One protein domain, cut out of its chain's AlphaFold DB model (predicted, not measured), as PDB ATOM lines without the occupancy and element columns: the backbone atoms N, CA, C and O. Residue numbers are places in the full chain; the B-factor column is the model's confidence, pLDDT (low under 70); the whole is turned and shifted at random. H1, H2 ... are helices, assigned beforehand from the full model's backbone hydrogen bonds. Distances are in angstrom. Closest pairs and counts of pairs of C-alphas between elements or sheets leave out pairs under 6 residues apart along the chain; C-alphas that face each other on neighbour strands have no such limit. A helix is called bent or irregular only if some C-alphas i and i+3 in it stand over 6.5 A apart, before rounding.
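AT A GLANCE: This is residues 239 to 405 of the 640 residues of the protein "BLM10_mid domain-containing protein" of Schistosoma margrebowiei (UniProt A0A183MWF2). The long helix H5 runs through the core of an up-and-down bundle, in which each of H1, H2, H3, H5, H7a and H8 runs against the one before it. H2 and H8 pack on opposite sides of H5, H1 packs on H2 and H3, H7b packs on H8, and the small helix H6 sticks out at one end. The printed part has 167 residues with eight named helices, H1 to H8 in order, and no named strand; the class is all helix. It is compact, with a radius of gyration of the C-alphas of 16.5 A and spans of 48 by 34 by 32 A.

HOW THE PARTS SIT: H1, residues 244 to 259, and H2, residues 272 to 285, form a hairpin at a shallow tilt of 25 degrees; their closest C-alphas, of Leu 254 and Tyr 278, are 6.8 A apart. H1 touches H3, residues 297 to 307, closest at the C-alphas of Ser 255 and Leu 304, 7.0 A. H4, residues 309 to 312, touches H5, residues 319 to 344, closest at the C-alphas of Tyr 312 and Gly 322, 4.6 A; H5 does so with residues 319 to 325 alone. H5, the hub, touches H2 at a steep tilt of 40 degrees, the same way, closest at the C-alphas of Ala 279 and Phe 332, 4.8 A. H6, residues 348 to 353, is apart from H5. H7, residues 364 to 384, was assigned as one helix by its hydrogen bonds but is bent: C-alphas 373 and 376 are 6.8 A apart, between arms H7a, residues 364 to 373, and H7b, residues 376 to 384. H3 and H7a are close but not clearly touching, with the C-alphas of Glu 302 and Leu 373 closest, 6.9 A apart. H8, residues 388 to 404, touches H5 the same way at a shallow tilt of 22 degrees, closest at the C-alphas of Lys 323 and Val 390, 5.2 A. H7b and H8 form a hairpin, closest at the C-alphas of Leu 383 and Val 391, 5.2 A. Every O i to N i+4 pair is within hydrogen-bond range in H2, H3, H5 and H7a, against 10 of 12 in H1 and 11 of 13 in H8; H6 has 0 of 2 beside 2 of 3 O i to N i+3 pairs, H7b 2 of 5 beside 2 of 6, and H4 is too short for an O i to N i+4 pair.

IN THESE COORDINATES: H1 begins at C-alpha 244, (-31.153, -28.289, -8.854), and is 23.2 A long. H2 is 20.3 A long, H3 15.1 A, H5 37.2 A and H8 24.6 A. H8 ends at C-alpha 404, (-9.999, -22.555, 5.781).

THE WHOLE: The C-alphas of Ser 315 and Asp 352, the two farthest apart, are 51.8 A from each other. The printed part has no cut, and the links H1 to H2 and H2 to H3 are long. Residues 263 to 268 and H6 stand free. Residues 260 to 270, 289 to 294 and 347 to 351 have pLDDT under 70.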
ATOM      1  N   GLY A 239     -24.563 -18.929  -9.684       79.88
ATOM      2  CA  GLY A 239     -25.867 -18.340  -9.354       79.88
ATOM      3  C   GLY A 239     -26.774 -17.935 -10.525       79.88
ATOM      4  O   GLY A 239     -27.932 -17.615 -10.297       79.88
ATOM      5  N   ARG A 240     -26.301 -17.954 -11.781       83.19
ATOM      6  CA  ARG A 240     -27.123 -17.602 -12.962       83.19
ATOM      7  C   ARG A 240     -27.892 -18.792 -13.551       83.19
ATOM      8  O   ARG A 240     -28.912 -18.598 -14.214       83.19
ATOM      9  N   ILE A 241     -27.388 -20.006 -13.337       86.31
ATOM     10  CA  ILE A 241     -28.013 -21.269 -13.754       86.31
ATOM     11  C   ILE A 241     -28.686 -21.897 -12.539       86.31
ATOM     12  O   ILE A 241     -28.060 -21.987 -11.480       86.31
ATOM     13  N   ASP A 242     -29.924 -22.363 -12.704       86.06
ATOM     14  CA  ASP A 242     -30.513 -23.309 -11.758       86.06
ATOM     15  C   ASP A 242     -29.949 -24.710 -12.031       86.06
ATOM     16  O   ASP A 242     -30.160 -25.290 -13.096       86.06
ATOM     17  N   TRP A 243     -29.189 -25.237 -11.072       89.50
ATOM     18  CA  TRP A 243     -28.574 -26.560 -11.163       89.50
ATOM     19  C   TRP A 243     -29.360 -27.646 -10.419       89.50
ATOM     20  O   TRP A 243     -29.033 -28.823 -10.575       89.50
ATOM     21  N   GLU A 244     -30.394 -27.307  -9.641       88.81
ATOM     22  CA  GLU A 244     -31.153 -28.289  -8.854       88.81
ATOM     23  C   GLU A 244     -31.832 -29.373  -9.729       88.81
ATOM     24  O   GLU A 244     -31.696 -30.553  -9.391       88.81
ATOM     25  N   PRO A 245     -32.420 -29.067 -10.913       89.00
ATOM     26  CA  PRO A 245     -32.929 -30.080 -11.853       89.00
ATOM     27  C   PRO A 245     -31.858 -31.026 -12.425       89.00
ATOM     28  O   PRO A 245     -32.185 -32.038 -13.044       89.00
ATOM     29  N   HIS A 246     -30.580 -30.681 -12.263       89.44
ATOM     30  CA  HIS A 246     -29.429 -31.393 -12.819       89.44
ATOM     31  C   HIS A 246     -28.659 -32.195 -11.754       89.44
ATOM     32  O   HIS A 246     -27.863 -33.072 -12.102       89.44
ATOM     33  N   MET A 247     -28.908 -31.941 -10.462       89.75
ATOM     34  CA  MET A 247     -28.138 -32.500  -9.346       89.75
ATOM     35  C   MET A 247     -28.119 -34.026  -9.305       89.75
ATOM     36  O   MET A 247     -27.051 -34.618  -9.161       89.75
ATOM     37  N   GLU A 248     -29.271 -34.677  -9.455       88.81
ATOM     38  CA  GLU A 248     -29.372 -36.142  -9.401       88.81
ATOM     39  C   GLU A 248     -28.473 -36.813 -10.450       88.81
ATOM     40  O   GLU A 248     -27.764 -37.773 -10.145       88.81
ATOM     41  N   ARG A 249     -28.410 -36.240 -11.659       87.94
ATOM     42  CA  ARG A 249     -27.582 -36.731 -12.765       87.94
ATOM     43  C   ARG A 249     -26.086 -36.494 -12.524       87.94
ATOM     44  O   ARG A 249     -25.279 -37.357 -12.863       87.94
ATOM     45  N   ILE A 250     -25.713 -35.371 -11.902       90.69
ATOM     46  CA  ILE A 250     -24.321 -35.068 -11.518       90.69
ATOM     47  C   ILE A 250     -23.848 -36.028 -10.416       90.69
ATOM     48  O   ILE A 250     -22.810 -36.668 -10.570       90.69
ATOM     49  N   PHE A 251     -24.620 -36.175  -9.335       90.94
ATOM     50  CA  PHE A 251     -24.254 -37.031  -8.201       90.94
ATOM     51  C   PHE A 251     -24.296 -38.528  -8.546       90.94
ATOM     52  O   PHE A 251     -23.408 -39.267  -8.122       90.94
ATOM     53  N   THR A 252     -25.242 -38.977  -9.376       87.31
ATOM     54  CA  THR A 252     -25.262 -40.360  -9.894       87.31
ATOM     55  C   THR A 252     -24.075 -40.630 -10.818       87.31
ATOM     56  O   THR A 252     -23.450 -41.688 -10.720       87.31
ATOM     57  N   GLY A 253     -23.720 -39.667 -11.677       85.06
ATOM     58  CA  GLY A 253     -22.527 -39.740 -12.522       85.06
ATOM     59  C   GLY A 253     -21.244 -39.874 -11.699       85.06
ATOM     60  O   GLY A 253     -20.462 -40.796 -11.930       85.06
ATOM     61  N   LEU A 254     -21.068 -39.020 -10.685       88.56
ATOM     62  CA  LEU A 254     -19.923 -39.064  -9.774       88.56
ATOM     63  C   LEU A 254     -19.879 -40.365  -8.955       88.56
ATOM     64  O   LEU A 254     -18.823 -40.979  -8.847       88.56
ATOM     65  N   SER A 255     -21.018 -40.823  -8.426       86.94
ATOM     66  CA  SER A 255     -21.100 -42.088  -7.687       86.94
ATOM     67  C   SER A 255     -20.670 -43.274  -8.556       86.94
ATOM     68  O   SER A 255     -19.794 -44.048  -8.162       86.94
ATOM     69  N   ARG A 256     -21.175 -43.370  -9.795       81.88
ATOM     70  CA  ARG A 256     -20.719 -44.370 -10.779       81.88
ATOM     71  C   ARG A 256     -19.226 -44.227 -11.088       81.88
ATOM     72  O   ARG A 256     -18.530 -45.236 -11.152       81.88
ATOM     73  N   ALA A 257     -18.723 -43.000 -11.214       81.06
ATOM     74  CA  ALA A 257     -17.313 -42.718 -11.486       81.06
ATOM     75  C   ALA A 257     -16.364 -42.978 -10.295       81.06
ATOM     76  O   ALA A 257     -15.154 -43.024 -10.484       81.06
ATOM     77  N   ILE A 258     -16.878 -43.194  -9.080       81.56
ATOM     78  CA  ILE A 258     -16.094 -43.650  -7.916       81.56
ATOM     79  C   ILE A 258     -16.220 -45.175  -7.740       81.56
ATOM     80  O   ILE A 258     -15.237 -45.850  -7.432       81.56
ATOM     81  N   THR A 259     -17.407 -45.738  -7.974       76.69
ATOM     82  CA  THR A 259     -17.734 -47.134  -7.630       76.69
ATOM     83  C   THR A 259     -17.497 -48.153  -8.751       76.69
ATOM     84  O   THR A 259     -17.155 -49.296  -8.457       76.69
ATOM     85  N   LEU A 260     -17.630 -47.779 -10.031       67.25
ATOM     86  CA  LEU A 260     -17.594 -48.727 -11.163       67.25
ATOM     87  C   LEU A 260     -16.230 -48.839 -11.869       67.25
ATOM     88  O   LEU A 260     -16.119 -49.547 -12.866       67.25
ATOM     89  N   ASN A 261     -15.178 -48.206 -11.341       59.91
ATOM     90  CA  ASN A 261     -13.851 -48.095 -11.971       59.91
ATOM     91  C   ASN A 261     -13.205 -49.416 -12.436       59.91
ATOM     92  O   ASN A 261     -12.377 -49.398 -13.339       59.91
ATOM     93  N   LYS A 262     -13.579 -50.559 -11.846       51.91
ATOM     94  CA  LYS A 262     -13.059 -51.890 -12.216       51.91
ATOM     95  C   LYS A 262     -13.808 -52.573 -13.372       51.91
ATOM     96  O   LYS A 262     -13.428 -53.674 -13.759       51.91
ATOM     97  N   LYS A 263     -14.873 -51.971 -13.912       52.03
ATOM     98  CA  LYS A 263     -15.605 -52.464 -15.093       52.03
ATOM     99  C   LYS A 263     -15.715 -51.336 -16.129       52.03
ATOM    100  O   LYS A 263     -16.672 -50.562 -16.067       52.03
ATOM    101  N   PRO A 264     -14.747 -51.201 -17.055       50.53
ATOM    102  CA  PRO A 264     -14.751 -50.123 -18.039       50.53
ATOM    103  C   PRO A 264     -15.907 -50.320 -19.027       50.53
ATOM    104  O   PRO A 264     -15.859 -51.177 -19.904       50.53
ATOM    105  N   VAL A 265     -16.960 -49.511 -18.880       46.75
ATOM    106  CA  VAL A 265     -18.229 -49.666 -19.622       46.75
ATOM    107  C   VAL A 265     -18.039 -49.555 -21.144       46.75
ATOM    108  O   VAL A 265     -18.814 -50.142 -21.894       46.75
ATOM    109  N   HIS A 266     -17.006 -48.836 -21.602       50.03
ATOM    110  CA  HIS A 266     -16.593 -48.715 -23.010       50.03
ATOM    111  C   HIS A 266     -15.057 -48.855 -23.161       50.03
ATOM    112  O   HIS A 266     -14.420 -48.058 -23.843       50.03
ATOM    113  N   GLY A 267     -14.421 -49.803 -22.461       46.34
ATOM    114  CA  GLY A 267     -12.977 -50.085 -22.588       46.34
ATOM    115  C   GLY A 267     -12.017 -49.085 -21.914       46.34
ATOM    116  O   GLY A 267     -11.049 -49.513 -21.295       46.34
ATOM    117  N   GLU A 268     -12.293 -47.777 -21.936       53.69
ATOM    118  CA  GLU A 268     -11.443 -46.782 -21.262       53.69
ATOM    119  C   GLU A 268     -11.626 -46.753 -19.733       53.69
ATOM    120  O   GLU A 268     -12.738 -46.576 -19.220       53.69
ATOM    121  N   LEU A 269     -10.507 -46.780 -19.001       59.47
ATOM    122  CA  LEU A 269     -10.460 -46.475 -17.568       59.47
ATOM    123  C   LEU A 269     -10.811 -44.994 -17.298       59.47
ATOM    124  O   LEU A 269     -10.685 -44.129 -18.173       59.47
ATOM    125  N   LEU A 270     -11.267 -44.674 -16.086       64.69
ATOM    126  CA  LEU A 270     -11.512 -43.290 -15.660       64.69
ATOM    127  C   LEU A 270     -10.206 -42.604 -15.251       64.69
ATOM    128  O   LEU A 270      -9.389 -43.183 -14.538       64.69
ATOM    129  N   LYS A 271     -10.010 -41.362 -15.706       71.38
ATOM    130  CA  LYS A 271      -8.815 -40.569 -15.397       71.38
ATOM    131  C   LYS A 271      -9.073 -39.715 -14.159       71.38
ATOM    132  O   LYS A 271     -10.204 -39.307 -13.898       71.38
ATOM    133  N   ILE A 272      -8.015 -39.381 -13.421       76.25
ATOM    134  CA  ILE A 272      -8.114 -38.489 -12.251       76.25
ATOM    135  C   ILE A 272      -8.728 -37.133 -12.658       76.25
ATOM    136  O   ILE A 272      -9.572 -36.602 -11.938       76.25
ATOM    137  N   GLU A 273      -8.395 -36.633 -13.856       77.19
ATOM    138  CA  GLU A 273      -8.980 -35.422 -14.453       77.19
ATOM    139  C   GLU A 273     -10.518 -35.442 -14.516       77.19
ATOM    140  O   GLU A 273     -11.155 -34.423 -14.250       77.19
ATOM    141  N   ASP A 274     -11.134 -36.590 -14.822       81.62
ATOM    142  CA  ASP A 274     -12.594 -36.710 -14.938       81.62
ATOM    143  C   ASP A 274     -13.270 -36.398 -13.594       81.62
ATOM    144  O   ASP A 274     -14.235 -35.632 -13.521       81.62
ATOM    145  N   ILE A 275     -12.707 -36.941 -12.511       88.19
ATOM    146  CA  ILE A 275     -13.136 -36.693 -11.130       88.19
ATOM    147  C   ILE A 275     -12.847 -35.249 -10.702       88.19
ATOM    148  O   ILE A 275     -13.653 -34.643  -9.991       88.19
ATOM    149  N   GLU A 276     -11.751 -34.653 -11.177       88.88
ATOM    150  CA  GLU A 276     -11.462 -33.242 -10.930       88.88
ATOM    151  C   GLU A 276     -12.497 -32.293 -11.562       88.88
ATOM    152  O   GLU A 276     -12.840 -31.275 -10.950       88.88
ATOM    153  N   PHE A 277     -13.039 -32.613 -12.744       89.38
ATOM    154  CA  PHE A 277     -14.101 -31.807 -13.354       89.38
ATOM    155  C   PHE A 277     -15.419 -31.891 -12.570       89.38
ATOM    156  O   PHE A 277     -16.082 -30.863 -12.423       89.38
ATOM    157  N   TYR A 278     -15.773 -33.048 -11.990       92.25
ATOM    158  CA  TYR A 278     -16.897 -33.142 -11.042       92.25
ATOM    159  C   TYR A 278     -16.650 -32.327  -9.766       92.25
ATOM    160  O   TYR A 278     -17.543 -31.610  -9.316       92.25
ATOM    161  N   ALA A 279     -15.452 -32.425  -9.180       94.44
ATOM    162  CA  ALA A 279     -15.094 -31.716  -7.950       94.44
ATOM    163  C   ALA A 279     -15.204 -30.197  -8.111       94.44
ATOM    164  O   ALA A 279     -15.758 -29.508  -7.251       94.44
ATOM    165  N   GLU A 280     -14.718 -29.671  -9.237       93.62
ATOM    166  CA  GLU A 280     -14.848 -28.253  -9.544       93.62
ATOM    167  C   GLU A 280     -16.295 -27.857  -9.894       93.62
ATOM    168  O   GLU A 280     -16.757 -26.815  -9.420       93.62
ATOM    169  N   LEU A 281     -17.021 -28.665 -10.679       94.00
ATOM    170  CA  LEU A 281     -18.429 -28.419 -11.008       94.00
ATOM    171  C   LEU A 281     -19.260 -28.255  -9.728       94.00
ATOM    172  O   LEU A 281     -19.822 -27.186  -9.499       94.00
ATOM    173  N   ILE A 282     -19.256 -29.263  -8.851       94.50
ATOM    174  CA  ILE A 282     -20.069 -29.284  -7.624       94.50
ATOM    175  C   ILE A 282     -19.706 -28.113  -6.693       94.50
ATOM    176  O   ILE A 282     -20.595 -27.472  -6.136       94.50
ATOM    177  N   MET A 283     -18.421 -27.759  -6.569       93.81
ATOM    178  CA  MET A 283     -17.985 -26.596  -5.781       93.81
ATOM    179  C   MET A 283     -18.565 -25.275  -6.334       93.81
ATOM    180  O   MET A 283     -19.010 -24.406  -5.577       93.81
ATOM    181  N   ASN A 284     -18.603 -25.107  -7.661       91.06
ATOM    182  CA  ASN A 284     -19.157 -23.909  -8.296       91.06
ATOM    183  C   ASN A 284     -20.701 -23.884  -8.326       91.06
ATOM    184  O   ASN A 284     -21.261 -22.789  -8.389       91.06
ATOM    185  N   THR A 285     -21.393 -25.031  -8.255       90.81
ATOM    186  CA  THR A 285     -22.870 -25.077  -8.204       90.81
ATOM    187  C   THR A 285     -23.462 -24.774  -6.828       90.81
ATOM    188  O   THR A 285     -24.662 -24.536  -6.755       90.81
ATOM    189  N   ILE A 286     -22.671 -24.752  -5.744       89.00
ATOM    190  CA  ILE A 286     -23.166 -24.364  -4.408       89.00
ATOM    191  C   ILE A 286     -23.713 -22.930  -4.466       89.00
ATOM    192  O   ILE A 286     -22.951 -21.970  -4.650       89.00
ATOM    193  N   GLY A 287     -25.035 -22.807  -4.325       75.12
ATOM    194  CA  GLY A 287     -25.742 -21.532  -4.243       75.12
ATOM    195  C   GLY A 287     -25.531 -20.818  -2.899       75.12
ATOM    196  O   GLY A 287     -25.043 -21.428  -1.948       75.12
ATOM    197  N   PRO A 288     -25.881 -19.526  -2.800       70.56
ATOM    198  CA  PRO A 288     -25.830 -18.781  -1.542       70.56
ATOM    199  C   PRO A 288     -26.849 -19.317  -0.530       70.56
ATOM    200  O   PRO A 288     -27.913 -19.797  -0.919       70.56
ATOM    201  N   ASP A 289     -26.571 -19.150   0.763       65.44
ATOM    202  CA  ASP A 289     -27.585 -19.331   1.806       65.44
ATOM    203  C   ASP A 289     -28.660 -18.250   1.683       65.44
ATOM    204  O   ASP A 289     -28.399 -17.063   1.906       65.44
ATOM    205  N   ARG A 290     -29.876 -18.659   1.314       64.81
ATOM    206  CA  ARG A 290     -31.061 -17.798   1.243       64.81
ATOM    207  C   ARG A 290     -32.285 -18.553   1.735       64.81
ATOM    208  O   ARG A 290     -32.521 -19.682   1.312       64.81
ATOM    209  N   SER A 291     -33.114 -17.872   2.526       57.03
ATOM    210  CA  SER A 291     -34.466 -18.310   2.911       57.03
ATOM    211  C   SER A 291     -35.309 -18.765   1.719       57.03
ATOM    212  O   SER A 291     -36.118 -19.681   1.834       57.03
ATOM    213  N   ASP A 292     -35.085 -18.132   0.570       57.97
ATOM    214  CA  ASP A 292     -35.914 -18.266  -0.624       57.97
ATOM    215  C   ASP A 292     -35.396 -19.365  -1.575       57.97
ATOM    216  O   ASP A 292     -36.054 -19.688  -2.562       57.97
ATOM    217  N   CYS A 293     -34.190 -19.900  -1.328       58.97
ATOM    218  CA  CYS A 293     -33.487 -20.823  -2.223       58.97
ATOM    219  C   CYS A 293     -32.376 -21.596  -1.482       58.97
ATOM    220  O   CYS A 293     -31.188 -21.307  -1.642       58.97
ATOM    221  N   HIS A 294     -32.745 -22.602  -0.685       62.59
ATOM    222  CA  HIS A 294     -31.776 -23.509  -0.060       62.59
ATOM    223  C   HIS A 294     -31.239 -24.517  -1.092       62.59
ATOM    224  O   HIS A 294     -31.986 -25.363  -1.581       62.59
ATOM    225  N   SER A 295     -29.941 -24.473  -1.401       78.00
ATOM    226  CA  SER A 295     -29.340 -25.420  -2.353       78.00
ATOM    227  C   SER A 295     -29.198 -26.825  -1.754       78.00
ATOM    228  O   SER A 295     -28.768 -26.977  -0.610       78.00
ATOM    229  N   SER A 296     -29.521 -27.872  -2.517       87.12
ATOM    230  CA  SER A 296     -29.408 -29.265  -2.049       87.12
ATOM    231  C   SER A 296     -27.996 -29.850  -2.194       87.12
ATOM    232  O   SER A 296     -27.737 -30.955  -1.714       87.12
ATOM    233  N   VAL A 297     -27.065 -29.113  -2.814       91.12
ATOM    234  CA  VAL A 297     -25.715 -29.583  -3.180       91.12
ATOM    235  C   VAL A 297     -24.937 -30.158  -1.989       91.12
ATOM    236  O   VAL A 297     -24.380 -31.249  -2.102       91.12
ATOM    237  N   LEU A 298     -24.899 -29.460  -0.846       91.56
ATOM    238  CA  LEU A 298     -24.134 -29.909   0.328       91.56
ATOM    239  C   LEU A 298     -24.761 -31.144   0.994       91.56
ATOM    240  O   LEU A 298     -24.044 -32.073   1.353       91.56
ATOM    241  N   TYR A 299     -26.092 -31.204   1.062       91.38
ATOM    242  CA  TYR A 299     -26.823 -32.365   1.573       91.38
ATOM    243  C   TYR A 299     -26.626 -33.608   0.687       91.38
ATOM    244  O   TYR A 299     -26.358 -34.699   1.185       91.38
ATOM    245  N   ARG A 300     -26.674 -33.451  -0.643       92.62
ATOM    246  CA  ARG A 300     -26.384 -34.544  -1.589       92.62
ATOM    247  C   ARG A 300     -24.921 -34.986  -1.546       92.62
ATOM    248  O   ARG A 300     -24.645 -36.171  -1.719       92.62
ATOM    249  N   LEU A 301     -23.991 -34.068  -1.278       94.69
ATOM    250  CA  LEU A 301     -22.583 -34.397  -1.048       94.69
ATOM    251  C   LEU A 301     -22.403 -35.213   0.239       94.69
ATOM    252  O   LEU A 301     -21.715 -36.229   0.210       94.69
ATOM    253  N   GLU A 302     -23.063 -34.838   1.336       94.12
ATOM    254  CA  GLU A 302     -23.084 -35.628   2.574       94.12
ATOM    255  C   GLU A 302     -23.663 -37.037   2.346       94.12
ATOM    256  O   GLU A 302     -23.059 -38.028   2.761       94.12
ATOM    257  N   GLN A 303     -24.798 -37.141   1.641       93.12
ATOM    258  CA  GLN A 303     -25.398 -38.425   1.261       93.12
ATOM    259  C   GLN A 303     -24.444 -39.279   0.415       93.12
ATOM    260  O   GLN A 303     -24.289 -40.469   0.693       93.12
ATOM    261  N   LEU A 304     -23.776 -38.686  -0.584       92.94
ATOM    262  CA  LEU A 304     -22.794 -39.388  -1.414       92.94
ATOM    263  C   LEU A 304     -21.648 -39.936  -0.560       92.94
ATOM    264  O   LEU A 304     -21.354 -41.126  -0.654       92.94
ATOM    265  N   LEU A 305     -21.032 -39.102   0.283       91.94
ATOM    266  CA  LEU A 305     -19.903 -39.497   1.130       91.94
ATOM    267  C   LEU A 305     -20.287 -40.659   2.055       91.94
ATOM    268  O   LEU A 305     -19.585 -41.667   2.079       91.94
ATOM    269  N   LYS A 306     -21.454 -40.581   2.710       91.81
ATOM    270  CA  LYS A 306     -22.008 -41.682   3.517       91.81
ATOM    271  C   LYS A 306     -22.238 -42.954   2.692       91.81
ATOM    272  O   LYS A 306     -21.903 -44.043   3.145       91.81
ATOM    273  N   SER A 307     -22.753 -42.838   1.465       89.88
ATOM    274  CA  SER A 307     -22.991 -43.999   0.591       89.88
ATOM    275  C   SER A 307     -21.711 -44.712   0.127       89.88
ATOM    276  O   SER A 307     -21.767 -45.896  -0.202       89.88
ATOM    277  N   VAL A 308     -20.558 -44.026   0.131       88.81
ATOM    278  CA  VAL A 308     -19.258 -44.595  -0.267       88.81
ATOM    279  C   VAL A 308     -18.301 -44.857   0.908       88.81
ATOM    280  O   VAL A 308     -17.129 -45.157   0.679       88.81
ATOM    281  N   GLU A 309     -18.769 -44.813   2.162       89.19
ATOM    282  CA  GLU A 309     -17.915 -45.000   3.353       89.19
ATOM    283  C   GLU A 309     -17.153 -46.336   3.355       89.19
ATOM    284  O   GLU A 309     -15.959 -46.390   3.662       89.19
ATOM    285  N   SER A 310     -17.800 -47.413   2.903       88.12
ATOM    286  CA  SER A 310     -17.191 -48.743   2.767       88.12
ATOM    287  C   SER A 310     -16.031 -48.803   1.761       88.12
ATOM    288  O   SER A 310     -15.191 -49.701   1.847       88.12
ATOM    289  N   PHE A 311     -15.945 -47.849   0.827       84.25
ATOM    290  CA  PHE A 311     -14.886 -47.780  -0.179       84.25
ATOM    291  C   PHE A 311     -13.622 -47.121   0.392       84.25
ATOM    292  O   PHE A 311     -12.521 -47.610   0.133       84.25
ATOM    293  N   TYR A 312     -13.765 -46.063   1.205       86.25
ATOM    294  CA  TYR A 312     -12.634 -45.321   1.785       86.25
ATOM    295  C   TYR A 312     -12.204 -45.764   3.193       86.25
ATOM    296  O   TYR A 312     -11.214 -45.249   3.719       86.25
ATOM    297  N   HIS A 313     -12.907 -46.714   3.814       89.44
ATOM    298  CA  HIS A 313     -12.509 -47.266   5.109       89.44
ATOM    299  C   HIS A 313     -11.103 -47.914   5.060       89.44
ATOM    300  O   HIS A 313     -10.842 -48.680   4.131       89.44
ATOM    301  N   PRO A 314     -10.212 -47.708   6.058       85.31
ATOM    302  CA  PRO A 314      -8.854 -48.277   6.090       85.31
ATOM    303  C   PRO A 314      -8.749 -49.778   5.794       85.31
ATOM    304  O   PRO A 314      -7.780 -50.236   5.190       85.31
ATOM    305  N   SER A 315      -9.752 -50.559   6.200       86.12
ATOM    306  CA  SER A 315      -9.782 -52.007   5.965       86.12
ATOM    307  C   SER A 315     -10.134 -52.411   4.528       86.12
ATOM    308  O   SER A 315      -9.920 -53.576   4.196       86.12
ATOM    309  N   SER A 316     -10.659 -51.510   3.686       84.31
ATOM    310  CA  SER A 316     -11.190 -51.855   2.359       84.31
ATOM    311  C   SER A 316     -10.116 -52.408   1.406       84.31
ATOM    312  O   SER A 316      -8.909 -52.224   1.593       84.31
ATOM    313  N   SER A 317     -10.576 -53.117   0.375       78.50
ATOM    314  CA  SER A 317      -9.793 -53.569  -0.786       78.50
ATOM    315  C   SER A 317      -9.990 -52.663  -2.016       78.50
ATOM    316  O   SER A 317      -9.524 -52.969  -3.117       78.50
ATOM    317  N   GLN A 318     -10.693 -51.538  -1.855       80.94
ATOM    318  CA  GLN A 318     -11.113 -50.640  -2.936       80.94
ATOM    319  C   GLN A 318     -10.227 -49.387  -3.011       80.94
ATOM    320  O   GLN A 318     -10.713 -48.262  -3.107       80.94
ATOM    321  N   ILE A 319      -8.908 -49.607  -2.983       82.44
ATOM    322  CA  ILE A 319      -7.871 -48.563  -2.912       82.44
ATOM    323  C   ILE A 319      -8.078 -47.457  -3.958       82.44
ATOM    324  O   ILE A 319      -8.076 -46.283  -3.599       82.44
ATOM    325  N   GLU A 320      -8.346 -47.810  -5.220       83.12
ATOM    326  CA  GLU A 320      -8.544 -46.821  -6.290       83.12
ATOM    327  C   GLU A 320      -9.785 -45.933  -6.085       83.12
ATOM    328  O   GLU A 320      -9.748 -44.751  -6.419       83.12
ATOM    329  N   ALA A 321     -10.857 -46.435  -5.463       84.25
ATOM    330  CA  ALA A 321     -12.016 -45.606  -5.121       84.25
ATOM    331  C   ALA A 321     -11.671 -44.596  -4.008       84.25
ATOM    332  O   ALA A 321     -12.049 -43.427  -4.089       84.25
ATOM    333  N   GLY A 322     -10.882 -45.014  -3.008       86.44
ATOM    334  CA  GLY A 322     -10.339 -44.118  -1.979       86.44
ATOM    335  C   GLY A 322      -9.368 -43.072  -2.544       86.44
ATOM    336  O   GLY A 322      -9.438 -41.900  -2.176       86.44
ATOM    337  N   LYS A 323      -8.511 -43.467  -3.492       88.50
ATOM    338  CA  LYS A 323      -7.597 -42.590  -4.245       88.50
ATOM    339  C   LYS A 323      -8.371 -41.532  -5.027       88.50
ATOM    340  O   LYS A 323      -8.155 -40.346  -4.781       88.50
ATOM    341  N   LEU A 324      -9.333 -41.928  -5.863       89.50
ATOM    342  CA  LEU A 324     -10.166 -40.994  -6.626       89.50
ATOM    343  C   LEU A 324     -10.976 -40.056  -5.715       89.50
ATOM    344  O   LEU A 324     -11.034 -38.859  -5.991       89.50
ATOM    345  N   LEU A 325     -11.519 -40.538  -4.590       91.75
ATOM    346  CA  LEU A 325     -12.187 -39.669  -3.613       91.75
ATOM    347  C   LEU A 325     -11.215 -38.690  -2.928       91.75
ATOM    348  O   LEU A 325     -11.569 -37.537  -2.692       91.75
ATOM    349  N   SER A 326      -9.973 -39.096  -2.647       92.62
ATOM    350  CA  SER A 326      -8.958 -38.174  -2.120       92.62
ATOM    351  C   SER A 326      -8.577 -37.094  -3.148       92.62
ATOM    352  O   SER A 326      -8.507 -35.916  -2.797       92.62
ATOM    353  N   CYS A 327      -8.457 -37.444  -4.435       92.38
ATOM    354  CA  CYS A 327      -8.266 -36.479  -5.524       92.38
ATOM    355  C   CYS A 327      -9.463 -35.520  -5.659       92.38
ATOM    356  O   CYS A 327      -9.262 -34.308  -5.756       92.38
ATOM    357  N   PHE A 328     -10.698 -36.033  -5.576       94.81
ATOM    358  CA  PHE A 328     -11.924 -35.226  -5.554       94.81
ATOM    359  C   PHE A 328     -11.875 -34.166  -4.444       94.81
ATOM    360  O   PHE A 328     -12.049 -32.980  -4.718       94.81
ATOM    361  N   ILE A 329     -11.590 -34.571  -3.201       95.69
ATOM    362  CA  ILE A 329     -11.558 -33.664  -2.044       95.69
ATOM    363  C   ILE A 329     -10.423 -32.636  -2.178       95.69
ATOM    364  O   ILE A 329     -10.638 -31.447  -1.926       95.69
ATOM    365  N   LEU A 330      -9.236 -33.046  -2.644       94.88
ATOM    366  CA  LEU A 330      -8.115 -32.135  -2.893       94.88
ATOM    367  C   LEU A 330      -8.469 -31.067  -3.943       94.88
ATOM    368  O   LEU A 330      -8.274 -29.871  -3.695       94.88
ATOM    369  N   LYS A 331      -9.044 -31.468  -5.084       94.06
ATOM    370  CA  LYS A 331      -9.491 -30.537  -6.128       94.06
ATOM    371  C   LYS A 331     -10.603 -29.620  -5.628       94.06
ATOM    372  O   LYS A 331     -10.495 -28.407  -5.785       94.06
ATOM    373  N   PHE A 332     -11.623 -30.169  -4.967       96.06
ATOM    374  CA  PHE A 332     -12.754 -29.417  -4.419       96.06
ATOM    375  C   PHE A 332     -12.277 -28.290  -3.492       96.06
ATOM    376  O   PHE A 332     -12.684 -27.138  -3.645       96.06
ATOM    377  N   LEU A 333     -11.356 -28.587  -2.569       94.75
ATOM    378  CA  LEU A 333     -10.812 -27.611  -1.621       94.75
ATOM    379  C   LEU A 333      -9.904 -26.567  -2.290       94.75
ATOM    380  O   LEU A 333      -9.959 -25.388  -1.932       94.75
ATOM    381  N   ARG A 334      -9.112 -26.956  -3.298       92.56
ATOM    382  CA  ARG A 334      -8.345 -26.012  -4.132       92.56
ATOM    383  C   ARG A 334      -9.280 -25.055  -4.889       92.56
ATOM    384  O   ARG A 334      -9.052 -23.843  -4.884       92.56
ATOM    385  N   CYS A 335     -10.369 -25.571  -5.460       91.06
ATOM    386  CA  CYS A 335     -11.401 -24.785  -6.138       91.06
ATOM    387  C   CYS A 335     -12.153 -23.856  -5.167       91.06
ATOM    388  O   CYS A 335     -12.332 -22.680  -5.484       91.06
ATOM    389  N   LEU A 336     -12.492 -24.321  -3.960       92.50
ATOM    390  CA  LEU A 336     -13.102 -23.517  -2.892       92.50
ATOM    391  C   LEU A 336     -12.202 -22.353  -2.457       92.50
ATOM    392  O   LEU A 336     -12.658 -21.215  -2.357       92.50
ATOM    393  N   ILE A 337     -10.906 -22.608  -2.252       90.19
ATOM    394  CA  ILE A 337      -9.929 -21.562  -1.915       90.19
ATOM    395  C   ILE A 337      -9.776 -20.556  -3.068       90.19
ATOM    396  O   ILE A 337      -9.584 -19.368  -2.806       90.19
ATOM    397  N   SER A 338      -9.904 -20.988  -4.331       86.62
ATOM    398  CA  SER A 338      -9.986 -20.061  -5.468       86.62
ATOM    399  C   SER A 338     -11.264 -19.223  -5.407       86.62
ATOM    400  O   SER A 338     -11.162 -18.002  -5.379       86.62
ATOM    401  N   ARG A 339     -12.448 -19.848  -5.308       87.75
ATOM    402  CA  ARG A 339     -13.749 -19.159  -5.233       87.75
ATOM    403  C   ARG A 339     -13.761 -18.109  -4.123       87.75
ATOM    404  O   ARG A 339     -14.002 -16.943  -4.410       87.75
ATOM    405  N   LEU A 340     -13.381 -18.478  -2.900       86.75
ATOM    406  CA  LEU A 340     -13.320 -17.555  -1.762       86.75
ATOM    407  C   LEU A 340     -12.287 -16.431  -1.945       86.75
ATOM    408  O   LEU A 340     -12.527 -15.313  -1.496       86.75
ATOM    409  N   ARG A 341     -11.146 -16.678  -2.609       82.56
ATOM    410  CA  ARG A 341     -10.204 -15.604  -2.979       82.56
ATOM    411  C   ARG A 341     -10.854 -14.639  -3.969       82.56
ATOM    412  O   ARG A 341     -10.771 -13.434  -3.765       82.56
ATOM    413  N   ASP A 342     -11.476 -15.166  -5.016       79.00
ATOM    414  CA  ASP A 342     -12.029 -14.383  -6.122       79.00
ATOM    415  C   ASP A 342     -13.271 -13.574  -5.683       79.00
ATOM    416  O   ASP A 342     -13.478 -12.456  -6.150       79.00
ATOM    417  N   GLU A 343     -14.045 -14.096  -4.724       82.75
ATOM    418  CA  GLU A 343     -15.192 -13.433  -4.088       82.75
ATOM    419  C   GLU A 343     -14.764 -12.380  -3.043       82.75
ATOM    420  O   GLU A 343     -15.197 -11.225  -3.095       82.75
ATOM    421  N   LEU A 344     -13.888 -12.735  -2.092       78.56
ATOM    422  CA  LEU A 344     -13.501 -11.839  -0.990       78.56
ATOM    423  C   LEU A 344     -12.466 -10.780  -1.406       78.56
ATOM    424  O   LEU A 344     -12.490  -9.666  -0.868       78.56
ATOM    425  N   PHE A 345     -11.583 -11.112  -2.351       76.00
ATOM    426  CA  PHE A 345     -10.461 -10.294  -2.829       76.00
ATOM    427  C   PHE A 345     -10.408 -10.231  -4.375       76.00
ATOM    428  O   PHE A 345      -9.389 -10.607  -4.964       76.00
ATOM    429  N   PRO A 346     -11.472  -9.753  -5.052       70.38
ATOM    430  CA  PRO A 346     -11.491  -9.637  -6.509       70.38
ATOM    431  C   PRO A 346     -10.318  -8.762  -7.000       70.38
ATOM    432  O   PRO A 346     -10.189  -7.617  -6.550       70.38
ATOM    433  N   PRO A 347      -9.443  -9.267  -7.891       66.38
ATOM    434  CA  PRO A 347      -8.277  -8.521  -8.356       66.38
ATOM    435  C   PRO A 347      -8.729  -7.388  -9.279       66.38
ATOM    436  O   PRO A 347      -9.192  -7.649 -10.384       66.38
ATOM    437  N   VAL A 348      -8.585  -6.139  -8.822       65.25
ATOM    438  CA  VAL A 348      -9.143  -4.916  -9.437       65.25
ATOM    439  C   VAL A 348      -8.922  -4.844 -10.951       65.25
ATOM    440  O   VAL A 348      -9.807  -4.417 -11.690       65.25
ATOM    441  N   GLU A 349      -7.764  -5.294 -11.430       59.81
ATOM    442  CA  GLU A 349      -7.395  -5.293 -12.843       59.81
ATOM    443  C   GLU A 349      -8.206  -6.266 -13.725       59.81
ATOM    444  O   GLU A 349      -8.230  -6.094 -14.937       59.81
ATOM    445  N   ALA A 350      -8.890  -7.264 -13.154       63.03
ATOM    446  CA  ALA A 350      -9.748  -8.214 -13.875       63.03
ATOM    447  C   ALA A 350     -11.224  -7.775 -13.977       63.03
ATOM    448  O   ALA A 350     -12.040  -8.507 -14.536       63.03
ATOM    449  N   LEU A 351     -11.567  -6.581 -13.475       67.81
ATOM    450  CA  LEU A 351     -12.920  -6.004 -13.504       67.81
ATOM    451  C   LEU A 351     -13.577  -6.068 -14.890       67.81
ATOM    452  O   LEU A 351     -14.784  -6.279 -14.999       67.81
ATOM    453  N   ASP A 352     -12.783  -5.906 -15.948       72.75
ATOM    454  CA  ASP A 352     -13.248  -5.879 -17.334       72.75
ATOM    455  C   ASP A 352     -13.813  -7.219 -17.839       72.75
ATOM    456  O   ASP A 352     -14.441  -7.247 -18.894       72.75
ATOM    457  N   LEU A 353     -13.599  -8.313 -17.100       73.38
ATOM    458  CA  LEU A 353     -14.109  -9.657 -17.394       73.38
ATOM    459  C   LEU A 353     -15.377 -10.010 -16.599       73.38
ATOM    460  O   LEU A 353     -16.014 -11.028 -16.881       73.38
ATOM    461  N   GLY A 354     -15.764  -9.155 -15.648       72.69
ATOM    462  CA  GLY A 354     -16.872  -9.376 -14.724       72.69
ATOM    463  C   GLY A 354     -16.529 -10.327 -13.573       72.69
ATOM    464  O   GLY A 354     -15.637 -11.169 -13.663       72.69
ATOM    465  N   TYR A 355     -17.287 -10.201 -12.485       75.06
ATOM    466  CA  TYR A 355     -17.212 -11.073 -11.311       75.06
ATOM    467  C   TYR A 355     -18.540 -11.808 -11.101       75.06
ATOM    468  O   TYR A 355     -19.575 -11.439 -11.666       75.06
ATOM    469  N   THR A 356     -18.524 -12.822 -10.238       74.19
ATOM    470  CA  THR A 356     -19.741 -13.326  -9.594       74.19
ATOM    471  C   THR A 356     -20.433 -12.167  -8.848       74.19
ATOM    472  O   THR A 356     -19.738 -11.373  -8.212       74.19
ATOM    473  N   PRO A 357     -21.768 -12.015  -8.910       75.69
ATOM    474  CA  PRO A 357     -22.472 -11.041  -8.077       75.69
ATOM    475  C   PRO A 357     -22.327 -11.368  -6.577       75.69
ATOM    476  O   PRO A 357     -22.384 -12.547  -6.224       75.69
ATOM    477  N   PRO A 358     -22.224 -10.362  -5.682       75.56
ATOM    478  CA  PRO A 358     -22.077 -10.568  -4.228       75.56
ATOM    479  C   PRO A 358     -23.250 -11.348  -3.616       75.56
ATOM    480  O   PRO A 358     -23.125 -11.964  -2.564       75.56
ATOM    481  N   GLU A 359     -24.379 -11.341  -4.319       77.12
ATOM    482  CA  GLU A 359     -25.588 -12.105  -4.052       77.12
ATOM    483  C   GLU A 359     -25.401 -13.628  -3.979       77.12
ATOM    484  O   GLU A 359     -26.205 -14.274  -3.308       77.12
ATOM    485  N   PHE A 360     -24.378 -14.178  -4.646       79.12
ATOM    486  CA  PHE A 360     -24.131 -15.620  -4.791       79.12
ATOM    487  C   PHE A 360     -22.824 -16.087  -4.125       79.12
ATOM    488  O   PHE A 360     -22.268 -17.130  -4.482       79.12
ATOM    489  N   TYR A 361     -22.297 -15.287  -3.197       85.00
ATOM    490  CA  TYR A 361     -21.063 -15.599  -2.475       85.00
ATOM    491  C   TYR A 361     -21.319 -16.619  -1.366       85.00
ATOM    492  O   TYR A 361     -22.419 -16.682  -0.814       85.00
ATOM    493  N   LEU A 362     -20.298 -17.410  -1.029       86.69
ATOM    494  CA  LEU A 362     -20.428 -18.444  -0.000       86.69
ATOM    495  C   LEU A 362     -20.606 -17.845   1.403       86.69
ATOM    496  O   LEU A 362     -19.870 -16.937   1.819       86.69
ATOM    497  N   SER A 363     -21.558 -18.396   2.161       86.38
ATOM    498  CA  SER A 363     -21.757 -18.030   3.565       86.38
ATOM    499  C   SER A 363     -20.588 -18.526   4.432       86.38
ATOM    500  O   SER A 363     -19.748 -19.321   4.001       86.38
ATOM    501  N   MET A 364     -20.492 -18.036   5.673       86.56
ATOM    502  CA  MET A 364     -19.565 -18.637   6.639       86.56
ATOM    503  C   MET A 364     -19.957 -20.093   6.893       86.56
ATOM    504  O   MET A 364     -19.110 -20.974   6.806       86.56
ATOM    505  N   GLU A 365     -21.244 -20.322   7.139       87.62
ATOM    506  CA  GLU A 365     -21.822 -21.595   7.558       87.62
ATOM    507  C   GLU A 365     -21.651 -22.690   6.496       87.62
ATOM    508  O   GLU A 365     -21.287 -23.807   6.844       87.62
ATOM    509  N   GLN A 366     -21.756 -22.366   5.206       89.94
ATOM    510  CA  GLN A 366     -21.447 -23.291   4.107       89.94
ATOM    511  C   GLN A 366     -19.976 -23.726   4.091       89.94
ATOM    512  O   GLN A 366     -19.673 -24.897   3.873       89.94
ATOM    513  N   VAL A 367     -19.038 -22.803   4.335       91.06
ATOM    514  CA  VAL A 367     -17.602 -23.137   4.404       91.06
ATOM    515  C   VAL A 367     -17.291 -23.957   5.659       91.06
ATOM    516  O   VAL A 367     -16.447 -24.850   5.610       91.06
ATOM    517  N   ASP A 368     -17.983 -23.684   6.762       91.75
ATOM    518  CA  ASP A 368     -17.897 -24.459   7.998       91.75
ATOM    519  C   ASP A 368     -18.423 -25.893   7.790       91.75
ATOM    520  O   ASP A 368     -17.686 -26.837   8.062       91.75
ATOM    521  N   GLN A 369     -19.612 -26.061   7.196       92.06
ATOM    522  CA  GLN A 369     -20.189 -27.363   6.820       92.06
ATOM    523  C   GLN A 369     -19.246 -28.177   5.917       92.06
ATOM    524  O   GLN A 369     -19.014 -29.355   6.171       92.06
ATOM    525  N   ILE A 370     -18.647 -27.562   4.889       94.44
ATOM    526  CA  ILE A 370     -17.684 -28.244   4.001       94.44
ATOM    527  C   ILE A 370     -16.463 -28.761   4.780       94.44
ATOM    528  O   ILE A 370     -15.983 -29.866   4.517       94.44
ATOM    529  N   VAL A 371     -15.943 -27.981   5.733       94.25
ATOM    530  CA  VAL A 371     -14.820 -28.430   6.568       94.25
ATOM    531  C   VAL A 371     -15.258 -29.550   7.513       94.25
ATOM    532  O   VAL A 371     -14.516 -30.522   7.654       94.25
ATOM    533  N   ASP A 372     -16.444 -29.459   8.112       93.56
ATOM    534  CA  ASP A 372     -16.986 -30.487   9.009       93.56
ATOM    535  C   ASP A 372     -17.239 -31.821   8.285       93.56
ATOM    536  O   ASP A 372     -17.000 -32.878   8.865       93.56
ATOM    537  N   LEU A 373     -17.643 -31.791   7.008       94.88
ATOM    538  CA  LEU A 373     -17.831 -32.987   6.175       94.88
ATOM    539  C   LEU A 373     -16.508 -33.700   5.851       94.88
ATOM    540  O   LEU A 373     -16.415 -34.921   5.969       94.88
ATOM    541  N   PHE A 374     -15.469 -32.964   5.441       95.56
ATOM    542  CA  PHE A 374     -14.210 -33.579   4.994       95.56
ATOM    543  C   PHE A 374     -13.211 -33.869   6.125       95.56
ATOM    544  O   PHE A 374     -12.436 -34.821   6.019       95.56
ATOM    545  N   SER A 375     -13.225 -33.100   7.218       93.56
ATOM    546  CA  SER A 375     -12.293 -33.287   8.344       93.56
ATOM    547  C   SER A 375     -12.288 -34.704   8.941       93.56
ATOM    548  O   SER A 375     -11.191 -35.252   9.075       93.56
ATOM    549  N   PRO A 376     -13.430 -35.347   9.272       93.06
ATOM    550  CA  PRO A 376     -13.419 -36.704   9.817       93.06
ATOM    551  C   PRO A 376     -12.911 -37.724   8.793       93.06
ATOM    552  O   PRO A 376     -12.122 -38.589   9.161       93.06
ATOM    553  N   ILE A 377     -13.278 -37.594   7.512       93.62
ATOM    554  CA  ILE A 377     -12.826 -38.493   6.435       93.62
ATOM    555  C   ILE A 377     -11.294 -38.456   6.325       93.62
ATOM    556  O   ILE A 377     -10.637 -39.498   6.362       93.62
ATOM    557  N   CYS A 378     -10.706 -37.258   6.283       93.50
ATOM    558  CA  CYS A 378      -9.256 -37.098   6.223       93.50
ATOM    559  C   CYS A 378      -8.551 -37.585   7.501       93.50
ATOM    560  O   CYS A 378      -7.603 -38.364   7.413       93.50
ATOM    561  N   LEU A 379      -9.003 -37.143   8.682       91.69
ATOM    562  CA  LEU A 379      -8.299 -37.366   9.952       91.69
ATOM    563  C   LEU A 379      -8.473 -38.777  10.533       91.69
ATOM    564  O   LEU A 379      -7.565 -39.253  11.219       91.69
ATOM    565  N   ASN A 380      -9.610 -39.435  10.282       89.94
ATOM    566  CA  ASN A 380      -9.970 -40.706  10.924       89.94
ATOM    567  C   ASN A 380      -9.936 -41.911   9.973       89.94
ATOM    568  O   ASN A 380      -9.793 -43.034  10.458       89.94
ATOM    569  N   TYR A 381     -10.023 -41.694   8.653       90.69
ATOM    570  CA  TYR A 381     -10.014 -42.761   7.646       90.69
ATOM    571  C   TYR A 381      -8.767 -42.655   6.757       90.69
ATOM    572  O   TYR A 381      -7.865 -43.481   6.877       90.69
ATOM    573  N   PHE A 382      -8.654 -41.624   5.911       91.62
ATOM    574  CA  PHE A 382      -7.600 -41.573   4.888       91.62
ATOM    575  C   PHE A 382      -6.164 -41.579   5.440       91.62
ATOM    576  O   PHE A 382      -5.309 -42.235   4.847       91.62
ATOM    577  N   LEU A 383      -5.877 -40.906   6.567       90.25
ATOM    578  CA  LEU A 383      -4.539 -40.943   7.193       90.25
ATOM    579  C   LEU A 383      -4.078 -42.361   7.576       90.25
ATOM    580  O   LEU A 383      -2.878 -42.593   7.704       90.25
ATOM    581  N   TYR A 384      -5.011 -43.299   7.746       90.38
ATOM    582  CA  TYR A 384      -4.738 -44.695   8.094       90.38
ATOM    583  C   TYR A 384      -5.006 -45.656   6.927       90.38
ATOM    584  O   TYR A 384      -5.080 -46.866   7.132       90.38
ATOM    585  N   SER A 385      -5.146 -45.132   5.704       89.00
ATOM    586  CA  SER A 385      -5.244 -45.937   4.486       89.00
ATOM    587  C   SER A 385      -4.008 -46.825   4.296       89.00
ATOM    588  O   SER A 385      -2.881 -46.423   4.593       89.00
ATOM    589  N   LYS A 386      -4.227 -48.013   3.721       87.50
ATOM    590  CA  LYS A 386      -3.174 -48.945   3.278       87.50
ATOM    591  C   LYS A 386      -2.370 -48.429   2.075       87.50
ATOM    592  O   LYS A 386      -1.369 -49.033   1.724       87.50
ATOM    593  N   SER A 387      -2.827 -47.363   1.413       87.25
ATOM    594  CA  SER A 387      -2.182 -46.790   0.228       87.25
ATOM    595  C   SER A 387      -1.522 -45.455   0.549       87.25
ATOM    596  O   SER A 387      -2.205 -44.475   0.865       87.25
ATOM    597  N   ASP A 388      -0.200 -45.386   0.397       87.06
ATOM    598  CA  ASP A 388       0.560 -44.152   0.599       87.06
ATOM    599  C   ASP A 388       0.190 -43.043  -0.394       87.06
ATOM    600  O   ASP A 388       0.275 -41.871  -0.045       87.06
ATOM    601  N   ALA A 389      -0.343 -43.368  -1.578       86.94
ATOM    602  CA  ALA A 389      -0.907 -42.367  -2.489       86.94
ATOM    603  C   ALA A 389      -2.105 -41.621  -1.861       86.94
ATOM    604  O   ALA A 389      -2.203 -40.397  -1.962       86.94
ATOM    605  N   VAL A 390      -2.988 -42.337  -1.150       89.44
ATOM    606  CA  VAL A 390      -4.118 -41.742  -0.410       89.44
ATOM    607  C   VAL A 390      -3.615 -40.920   0.780       89.44
ATOM    608  O   VAL A 390      -4.099 -39.810   1.015       89.44
ATOM    609  N   VAL A 391      -2.619 -41.427   1.513       90.31
ATOM    610  CA  VAL A 391      -2.026 -40.724   2.663       90.31
ATOM    611  C   VAL A 391      -1.319 -39.441   2.219       90.31
ATOM    612  O   VAL A 391      -1.587 -38.382   2.782       90.31
ATOM    613  N   ASN A 392      -0.485 -39.491   1.181       90.12
ATOM    614  CA  ASN A 392       0.255 -38.339   0.663       90.12
ATOM    615  C   ASN A 392      -0.685 -37.267   0.087       90.12
ATOM    616  O   ASN A 392      -0.506 -36.079   0.363       90.12
ATOM    617  N   THR A 393      -1.752 -37.662  -0.618       90.69
ATOM    618  CA  THR A 393      -2.836 -36.741  -1.008       90.69
ATOM    619  C   THR A 393      -3.527 -36.131   0.219       90.69
ATOM    620  O   THR A 393      -3.790 -34.930   0.255       90.69
ATOM    621  N   THR A 394      -3.748 -36.908   1.279       92.75
ATOM    622  CA  THR A 394      -4.388 -36.434   2.524       92.75
ATOM    623  C   THR A 394      -3.516 -35.469   3.324       92.75
ATOM    624  O   THR A 394      -4.017 -34.478   3.858       92.75
ATOM    625  N   VAL A 395      -2.202 -35.686   3.342       90.81
ATOM    626  CA  VAL A 395      -1.220 -34.761   3.926       90.81
ATOM    627  C   VAL A 395      -1.168 -33.434   3.155       90.81
ATOM    628  O   VAL A 395      -0.910 -32.400   3.767       90.81
ATOM    629  N   LYS A 396      -1.519 -33.414   1.858       90.44
ATOM    630  CA  LYS A 396      -1.763 -32.177   1.085       90.44
ATOM    631  C   LYS A 396      -3.138 -31.547   1.381       90.44
ATOM    632  O   LYS A 396      -3.251 -30.323   1.390       90.44
ATOM    633  N   ILE A 397      -4.173 -32.342   1.682       93.75
ATOM    634  CA  ILE A 397      -5.534 -31.861   2.011       93.75
ATOM    635  C   ILE A 397      -5.613 -31.159   3.375       93.75
ATOM    636  O   ILE A 397      -6.186 -30.071   3.473       93.75
ATOM    637  N   ILE A 398      -5.070 -31.756   4.441       93.94
ATOM    638  CA  ILE A 398      -5.255 -31.250   5.817       93.94
ATOM    639  C   ILE A 398      -4.741 -29.800   5.993       93.94
ATOM    640  O   ILE A 398      -5.455 -29.003   6.608       93.94
ATOM    641  N   PRO A 399      -3.609 -29.369   5.398       90.19
ATOM    642  CA  PRO A 399      -3.199 -27.963   5.370       90.19
ATOM    643  C   PRO A 399      -4.207 -27.014   4.703       90.19
ATOM    644  O   PRO A 399      -4.316 -25.861   5.125       90.19
ATOM    645  N   LEU A 400      -4.966 -27.465   3.695       90.56
ATOM    646  CA  LEU A 400      -6.017 -26.665   3.050       90.56
ATOM    647  C   LEU A 400      -7.232 -26.497   3.970       90.56
ATOM    648  O   LEU A 400      -7.723 -25.379   4.124       90.56
ATOM    649  N   LEU A 401      -7.656 -27.570   4.646       92.12
ATOM    650  CA  LEU A 401      -8.700 -27.518   5.679       92.12
ATOM    651  C   LEU A 401      -8.273 -26.600   6.841       92.12
ATOM    652  O   LEU A 401      -9.002 -25.677   7.210       92.12
ATOM    653  N   CYS A 402      -7.043 -26.754   7.343       89.31
ATOM    654  CA  CYS A 402      -6.455 -25.886   8.368       89.31
ATOM    655  C   CYS A 402      -6.322 -24.418   7.921       89.31
ATOM    656  O   CYS A 402      -6.340 -23.522   8.756       89.31
ATOM    657  N   LYS A 403      -6.182 -24.142   6.619       85.50
ATOM    658  CA  LYS A 403      -6.153 -22.782   6.055       85.50
ATOM    659  C   LYS A 403      -7.552 -22.166   5.907       85.50
ATOM    660  O   LYS A 403      -7.662 -20.941   5.855       85.50
ATOM    661  N   LEU A 404      -8.600 -22.989   5.839       87.56
ATOM    662  CA  LEU A 404      -9.999 -22.555   5.781       87.56
ATOM    663  C   LEU A 404     -10.595 -22.332   7.178       87.56
ATOM    664  O   LEU A 404     -11.198 -21.284   7.403       87.56
ATOM    665  N   ARG A 405     -10.424 -23.289   8.103       89.12
ATOM    666  CA  ARG A 405     -10.936 -23.235   9.489       89.12
ATOM    667  C   ARG A 405      -9.960 -23.885  10.482       89.12
ATOM    668  O   ARG A 405     -10.214 -24.987  10.975       89.12
TER     669      ARG A 405